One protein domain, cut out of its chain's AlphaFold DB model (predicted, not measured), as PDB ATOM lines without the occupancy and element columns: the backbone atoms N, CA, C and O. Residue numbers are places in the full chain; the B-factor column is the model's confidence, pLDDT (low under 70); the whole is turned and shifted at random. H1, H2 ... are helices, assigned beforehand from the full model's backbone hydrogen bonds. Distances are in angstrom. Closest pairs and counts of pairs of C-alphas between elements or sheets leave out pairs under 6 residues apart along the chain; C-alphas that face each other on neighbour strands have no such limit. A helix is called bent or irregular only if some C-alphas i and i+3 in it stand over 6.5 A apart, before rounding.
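What this domain is: This is residues 60 to 113 of the 118 residues of an uncharacterized protein of Planctomycetes bacterium (UniProt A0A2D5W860). With little regular structure, this is mostly an irregular loop of chain with three short, separate helices: H1 towards one end of the long axis, H3 at the other, and H2 between them. Beyond H3 the chain folds back towards the H1 end, and residues 87 to 92 and 107 to 113 stick out. The printed part has 54 residues, 13 in named helices, in the order H1, H2, H3, with no named strand; the class is all helix. It is only just compact, close to loose, with a radius of gyration of the C-alphas of 12.0 A and spans of 32 by 20 by 18 A.

How they stand to each other: H1, residues 60 to 64, is apart from H2, residues 71 to 74, and from H3, residues 91 to 94: no C-alpha of H1 is within 8 A of either. H2 and H3 are apart too. The O i to N i+4 pair of H1 is within hydrogen-bond range; H2 and H3 are too short for such a pair.

Where its parts are: H1 measures 6.2 A from C-alpha 60 at (1.337, 32.066, 33.920) to C-alpha 64, H2 4.6 A, and H3 5.2 A, ending at C-alpha 94 at (4.671, 9.543, 37.153).

The domain as a whole: The C-alphas farthest apart, of Val 92 and Met 113, are 33.4 A apart. The printed part has no cut. The link from H2 to H3 is long, with 16 residues. No printed residue is under 70 in pLDDT.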
ATOM      1  N   SER A  60       2.054  33.333  34.114       91.38
ATOM      2  CA  SER A  60       1.337  32.066  33.920       91.38
ATOM      3  C   SER A  60       1.817  30.991  34.900       91.38
ATOM      4  O   SER A  60       1.011  30.317  35.557       91.38
ATOM      5  N   HIS A  61       3.136  30.852  35.057       93.69
ATOM      6  CA  HIS A  61       3.737  29.895  35.981       93.69
ATOM      7  C   HIS A  61       3.586  30.316  37.445       93.69
ATOM      8  O   HIS A  61       3.339  29.447  38.288       93.69
ATOM      9  N   ARG A  62       3.660  31.616  37.765       92.50
ATOM     10  CA  ARG A  62       3.406  32.128  39.124       92.50
ATOM     11  C   ARG A  62       1.979  31.842  39.583       92.50
ATOM     12  O   ARG A  62       1.793  31.284  40.668       92.50
ATOM     13  N   ASP A  63       0.989  32.136  38.745       92.19
ATOM     14  CA  ASP A  63      -0.425  31.880  39.046       92.19
ATOM     15  C   ASP A  63      -0.717  30.378  39.170       92.19
ATOM     16  O   ASP A  63      -1.535  29.939  39.987       92.19
ATOM     17  N   SER A  64      -0.002  29.566  38.391       91.38
ATOM     18  CA  SER A  64      -0.123  28.108  38.403       91.38
ATOM     19  C   SER A  64       0.657  27.435  39.536       91.38
ATOM     20  O   SER A  64       0.370  26.285  39.876       91.38
ATOM     21  N   TRP A  65       1.602  28.129  40.183       90.56
ATOM     22  CA  TRP A  65       2.536  27.527  41.142       90.56
ATOM     23  C   TRP A  65       1.845  26.880  42.340       90.56
ATOM     24  O   TRP A  65       2.324  25.880  42.868       90.56
ATOM     25  N   THR A  66       0.711  27.410  42.795       89.88
ATOM     26  CA  THR A  66      -0.022  26.831  43.933       89.88
ATOM     27  C   THR A  66      -0.974  25.705  43.521       89.88
ATOM     28  O   THR A  66      -1.395  24.918  44.375       89.88
ATOM     29  N   ARG A  67      -1.241  25.555  42.220       92.81
ATOM     30  CA  ARG A  67      -2.211  24.617  41.644       92.81
ATOM     31  C   ARG A  67      -1.566  23.270  41.286       92.81
ATOM     32  O   ARG A  67      -0.388  23.013  41.555       92.81
ATOM     33  N   THR A  68      -2.375  22.345  40.775       92.38
ATOM     34  CA  THR A  68      -1.961  20.975  40.403       92.38
ATOM     35  C   THR A  68      -2.391  20.596  38.990       92.38
ATOM     36  O   THR A  68      -2.429  19.419  38.651       92.38
ATOM     37  N   ASP A  69      -2.744  21.580  38.176       93.56
ATOM     38  CA  ASP A  69      -3.319  21.409  36.847       93.56
ATOM     39  C   ASP A  69      -2.326  21.758  35.731       93.56
ATOM     40  O   ASP A  69      -2.707  22.205  34.655       93.56
ATOM     41  N   CYS A  70      -1.038  21.498  35.977       93.88
ATOM     42  CA  CYS A  70       0.056  21.718  35.028       93.88
ATOM     43  C   CYS A  70      -0.188  21.005  33.684       93.88
ATOM     44  O   CYS A  70       0.195  21.499  32.625       93.88
ATOM     45  N   LEU A  71      -0.863  19.852  33.720       94.81
ATOM     46  CA  LEU A  71      -1.185  19.072  32.526       94.81
ATOM     47  C   LEU A  71      -2.187  19.762  31.594       94.81
ATOM     48  O   LEU A  71      -2.184  19.445  30.411       94.81
ATOM     49  N   ASN A  72      -2.947  20.763  32.060       95.31
ATOM     50  CA  ASN A  72      -3.845  21.533  31.192       95.31
ATOM     51  C   ASN A  72      -3.112  22.143  29.990       95.31
ATOM     52  O   ASN A  72      -3.710  22.276  28.924       95.31
ATOM     53  N   CYS A  73      -1.831  22.489  30.159       94.75
ATOM     54  CA  CYS A  73      -0.999  22.979  29.066       94.75
ATOM     55  C   CYS A  73       0.018  21.944  28.583       94.75
ATOM     56  O   CYS A  73       0.209  21.770  27.381       94.75
ATOM     57  N   HIS A  74       0.646  21.223  29.511       95.44
ATOM     58  CA  HIS A  74       1.784  20.356  29.211       95.44
ATOM     59  C   HIS A  74       1.428  18.955  28.691       95.44
ATOM     60  O   HIS A  74       2.322  18.226  28.267       95.44
ATOM     61  N   GLU A  75       0.156  18.547  28.711       94.88
ATOM     62  CA  GLU A  75      -0.262  17.268  28.118       94.88
ATOM     63  C   GLU A  75      -0.246  17.320  26.582       94.88
ATOM     64  O   GLU A  75       0.179  16.369  25.932       94.88
ATOM     65  N   THR A  76      -0.682  18.441  26.001       96.00
ATOM     66  CA  THR A  76      -0.836  18.609  24.542       96.00
ATOM     67  C   THR A  76       0.060  19.688  23.943       96.00
ATOM     68  O   THR A  76       0.171  19.778  22.722       96.00
ATOM     69  N   GLY A  77       0.708  20.495  24.785       94.88
ATOM     70  CA  GLY A  77       1.574  21.591  24.365       94.88
ATOM     71  C   GLY A  77       0.824  22.833  23.885       94.88
ATOM     72  O   GLY A  77       1.267  23.523  22.968       94.88
ATOM     73  N   ILE A  78      -0.340  23.123  24.475       94.88
ATOM     74  CA  ILE A  78      -1.080  24.352  24.166       94.88
ATOM     75  C   ILE A  78      -0.262  25.585  24.590       94.88
ATOM     76  O   ILE A  78       0.485  25.529  25.565       94.88
ATOM     77  N   GLN A  79      -0.422  26.706  23.879       89.44
ATOM     78  CA  GLN A  79       0.309  27.958  24.154       89.44
ATOM     79  C   GLN A  79       1.839  27.783  24.177       89.44
ATOM     80  O   GLN A  79       2.520  28.362  25.018       89.44
ATOM     81  N   ASP A  80       2.363  26.953  23.273       88.62
ATOM     82  CA  ASP A  80       3.795  26.655  23.142       88.62
ATOM     83  C   ASP A  80       4.424  26.008  24.392       88.62
ATOM     84  O   ASP A  80       5.648  25.983  24.549       88.62
ATOM     85  N   ALA A  81       3.602  25.442  25.285       92.62
ATOM     86  CA  ALA A  81       4.097  24.655  26.404       92.62
ATOM     87  C   ALA A  81       4.800  23.381  25.886       92.62
ATOM     88  O   ALA A  81       4.296  22.717  24.979       92.62
ATOM     89  N   PRO A  82       5.945  22.975  26.458       92.12
ATOM     90  CA  PRO A  82       6.556  21.702  26.104       92.12
ATOM     91  C   PRO A  82       5.661  20.544  26.549       92.12
ATOM     92  O   PRO A  82       5.163  20.531  27.679       92.12
ATOM     93  N   VAL A  83       5.498  19.548  25.675       94.69
ATOM     94  CA  VAL A  83       4.818  18.298  26.028       94.69
ATOM     95  C   VAL A  83       5.661  17.551  27.057       94.69
ATOM     96  O   VAL A  83       6.861  17.349  26.858       94.69
ATOM     97  N   VAL A  84       5.044  17.139  28.162       92.44
ATOM     98  CA  VAL A  84       5.725  16.368  29.205       92.44
ATOM     99  C   VAL A  84       6.112  14.991  28.676       92.44
ATOM    100  O   VAL A  84       5.265  14.197  28.269       92.44
ATOM    101  N   THR A  85       7.405  14.684  28.753       88.25
ATOM    102  CA  THR A  85       7.959  13.367  28.453       88.25
ATOM    103  C   THR A  85       8.721  12.854  29.676       88.25
ATOM    104  O   THR A  85       9.675  13.464  30.147       88.25
ATOM    105  N   HIS A  86       8.277  11.722  30.225       88.69
ATOM    106  CA  HIS A  86       8.941  11.028  31.340       88.69
ATOM    107  C   HIS A  86       9.390   9.618  30.918       88.69
ATOM    108  O   HIS A  86       9.359   8.670  31.703       88.69
ATOM    109  N   GLU A  87       9.750   9.456  29.643       86.00
ATOM    110  CA  GLU A  87      10.197   8.174  29.104       86.00
ATOM    111  C   GLU A  87      11.438   7.669  29.857       86.00
ATOM    112  O   GLU A  87      12.340   8.435  30.192       86.00
ATOM    113  N   GLY A  88      11.462   6.373  30.173       84.19
ATOM    114  CA  GLY A  88      12.568   5.750  30.906       84.19
ATOM    115  C   GLY A  88      12.606   6.046  32.411       84.19
ATOM    116  O   GLY A  88      13.482   5.522  33.100       84.19
ATOM    117  N   MET A  89      11.664   6.827  32.952       85.19
ATOM    118  CA  MET A  89      11.597   7.105  34.388       85.19
ATOM    119  C   MET A  89      10.825   6.024  35.168       85.19
ATOM    120  O   MET A  89       9.855   5.457  34.658       85.19
ATOM    121  N   PRO A  90      11.196   5.755  36.437       88.19
ATOM    122  CA  PRO A  90      10.419   4.887  37.318       88.19
ATOM    123  C   PRO A  90       8.966   5.355  37.463       88.19
ATOM    124  O   PRO A  90       8.703   6.540  37.657       88.19
ATOM    125  N   SER A  91       8.015   4.418  37.467       88.38
ATOM    126  CA  SER A  91       6.573   4.721  37.520       88.38
ATOM    127  C   SER A  91       6.145   5.532  38.746       88.38
ATOM    128  O   SER A  91       5.183   6.293  38.671       88.38
ATOM    129  N   VAL A  92       6.875   5.430  39.861       85.00
ATOM    130  CA  VAL A  92       6.631   6.253  41.056       85.00
ATOM    131  C   VAL A  92       6.736   7.752  40.749       85.00
ATOM    132  O   VAL A  92       5.954   8.539  41.283       85.00
ATOM    133  N   LEU A  93       7.619   8.149  39.827       82.62
ATOM    134  CA  LEU A  93       7.790   9.546  39.425       82.62
ATOM    135  C   LEU A  93       6.604  10.061  38.602       82.62
ATOM    136  O   LEU A  93       6.282  11.240  38.684       82.62
ATOM    137  N   LEU A  94       5.880   9.180  37.905       84.44
ATOM    138  CA  LEU A  94       4.671   9.543  37.153       84.44
ATOM    139  C   LEU A  94       3.497   9.927  38.067       84.44
ATOM    140  O   LEU A  94       2.541  10.554  37.621       84.44
ATOM    141  N   THR A  95       3.569   9.555  39.347       86.31
ATOM    142  CA  THR A  95       2.581   9.933  40.371       86.31
ATOM    143  C   THR A  95       3.038  11.105  41.239       86.31
ATOM    144  O   THR A  95       2.275  11.600  42.072       86.31
ATOM    145  N   ALA A  96       4.286  11.555  41.070       88.19
ATOM    146  CA  ALA A  96       4.830  12.668  41.828       88.19
ATOM    147  C   ALA A  96       4.178  13.989  41.398       88.19
ATOM    148  O   ALA A  96       3.793  14.187  40.246       88.19
ATOM    149  N   LYS A  97       4.091  14.946  42.330       92.25
ATOM    150  CA  LYS A  97       3.705  16.314  41.967       92.25
ATOM    151  C   LYS A  97       4.825  16.924  41.133       92.25
ATOM    152  O   LYS A  97       5.969  16.877  41.579       92.25
ATOM    153  N   CYS A  98       4.504  17.575  40.012       92.94
ATOM    154  CA  CYS A  98       5.487  18.198  39.111       92.94
ATOM    155  C   CYS A  98       6.505  19.073  39.865       92.94
ATOM    156  O   CYS A  98       7.706  18.992  39.630       92.94
ATOM    157  N   ARG A  99       6.024  19.825  40.864       93.19
ATOM    158  CA  ARG A  99       6.815  20.729  41.721       93.19
ATOM    159  C   ARG A  99       7.830  20.044  42.643       93.19
ATOM    160  O   ARG A  99       8.600  20.727  43.303       93.19
ATOM    161  N   SER A 100       7.830  18.715  42.711       92.50
ATOM    162  CA  SER A 100       8.851  17.952  43.445       92.50
ATOM    163  C   SER A 100      10.182  17.920  42.686       92.50
ATOM    164  O   SER A 100      11.222  17.725  43.303       92.50
ATOM    165  N   CYS A 101      10.137  18.114  41.362       92.50
ATOM    166  CA  CYS A 101      11.295  18.079  40.470       92.50
ATOM    167  C   CYS A 101      11.470  19.409  39.719       92.50
ATOM    168  O   CYS A 101      12.579  19.921  39.612       92.50
ATOM    169  N   HIS A 102      10.374  19.991  39.227       93.69
ATOM    170  CA  HIS A 102      10.383  21.234  38.461       93.69
ATOM    171  C   HIS A 102      10.197  22.432  39.386       93.69
ATOM    172  O   HIS A 102       9.093  22.703  39.869       93.69
ATOM    173  N   VAL A 103      11.290  23.143  39.646       93.75
ATOM    174  CA  VAL A 103      11.306  24.308  40.534       93.75
ATOM    175  C   VAL A 103      11.174  25.603  39.740       93.75
ATOM    176  O   VAL A 103      11.770  25.743  38.673       93.75
ATOM    177  N   LEU A 104      10.400  26.550  40.270       94.06
ATOM    178  CA  LEU A 104      10.373  27.928  39.784       94.06
ATOM    179  C   LEU A 104      11.604  28.659  40.325       94.06
ATOM    180  O   LEU A 104      11.816  28.690  41.539       94.06
ATOM    181  N   ILE A 105      12.413  29.226  39.430       91.38
ATOM    182  CA  ILE A 105      13.587  30.027  39.803       91.38
ATOM    183  C   ILE A 105      13.223  31.507  39.673       91.38
ATOM    184  O   ILE A 105      12.986  31.955  38.548       91.38
ATOM    185  N   PRO A 106      13.203  32.281  40.776       89.81
ATOM    186  CA  PRO A 106      12.890  33.704  40.723       89.81
ATOM    187  C   PRO A 106      13.782  34.465  39.734       89.81
ATOM    188  O   PRO A 106      15.004  34.315  39.747       89.81
ATOM    189  N   GLY A 107      13.164  35.278  38.879       89.88
ATOM    190  CA  GLY A 107      13.830  36.049  37.828       89.88
ATOM    191  C   GLY A 107      14.253  35.247  36.591       89.88
ATOM    192  O   GLY A 107      14.868  35.822  35.692       89.88
ATOM    193  N   SER A 108      13.948  33.947  36.510       90.38
ATOM    194  CA  SER A 108      14.231  33.165  35.302       90.38
ATOM    195  C   SER A 108      13.271  33.517  34.162       90.38
ATOM    196  O   SER A 108      12.068  33.662  34.362       90.38
ATOM    197  N   VAL A 109      13.811  33.635  32.948       84.69
ATOM    198  CA  VAL A 109      13.032  33.870  31.723       84.69
ATOM    199  C   VAL A 109      12.919  32.585  30.901       84.69
ATOM    200  O   VAL A 109      13.819  31.739  30.966       84.69
ATOM    201  N   PRO A 110      11.852  32.414  30.098       80.38
ATOM    202  CA  PRO A 110      11.765  31.321  29.139       80.38
ATOM    203  C   PRO A 110      12.985  31.295  28.217       80.38
ATOM    204  O   PRO A 110      13.439  32.336  27.740       80.38
ATOM    205  N   ARG A 111      13.489  30.097  27.899       75.94
ATOM    206  CA  ARG A 111      14.629  29.938  26.978       75.94
ATOM    207  C   ARG A 111      14.362  30.565  25.606       75.94
ATOM    208  O   ARG A 111      15.290  31.067  24.988       75.94
ATOM    209  N   SER A 112      13.103  30.592  25.171       76.44
ATOM    210  CA  SER A 112      12.666  31.259  23.939       76.44
ATOM    211  C   SER A 112      12.918  32.773  23.923       76.44
ATOM    212  O   SER A 112      12.904  33.371  22.853       76.44
ATOM    213  N   MET A 113      13.158  33.396  25.081       76.31
ATOM    214  CA  MET A 113      13.483  34.820  25.201       76.31
ATOM    215  C   MET A 113      14.993  35.099  25.243       76.31
ATOM    216  O   MET A 113      15.387  36.265  25.251       76.31
TER     217      MET A 113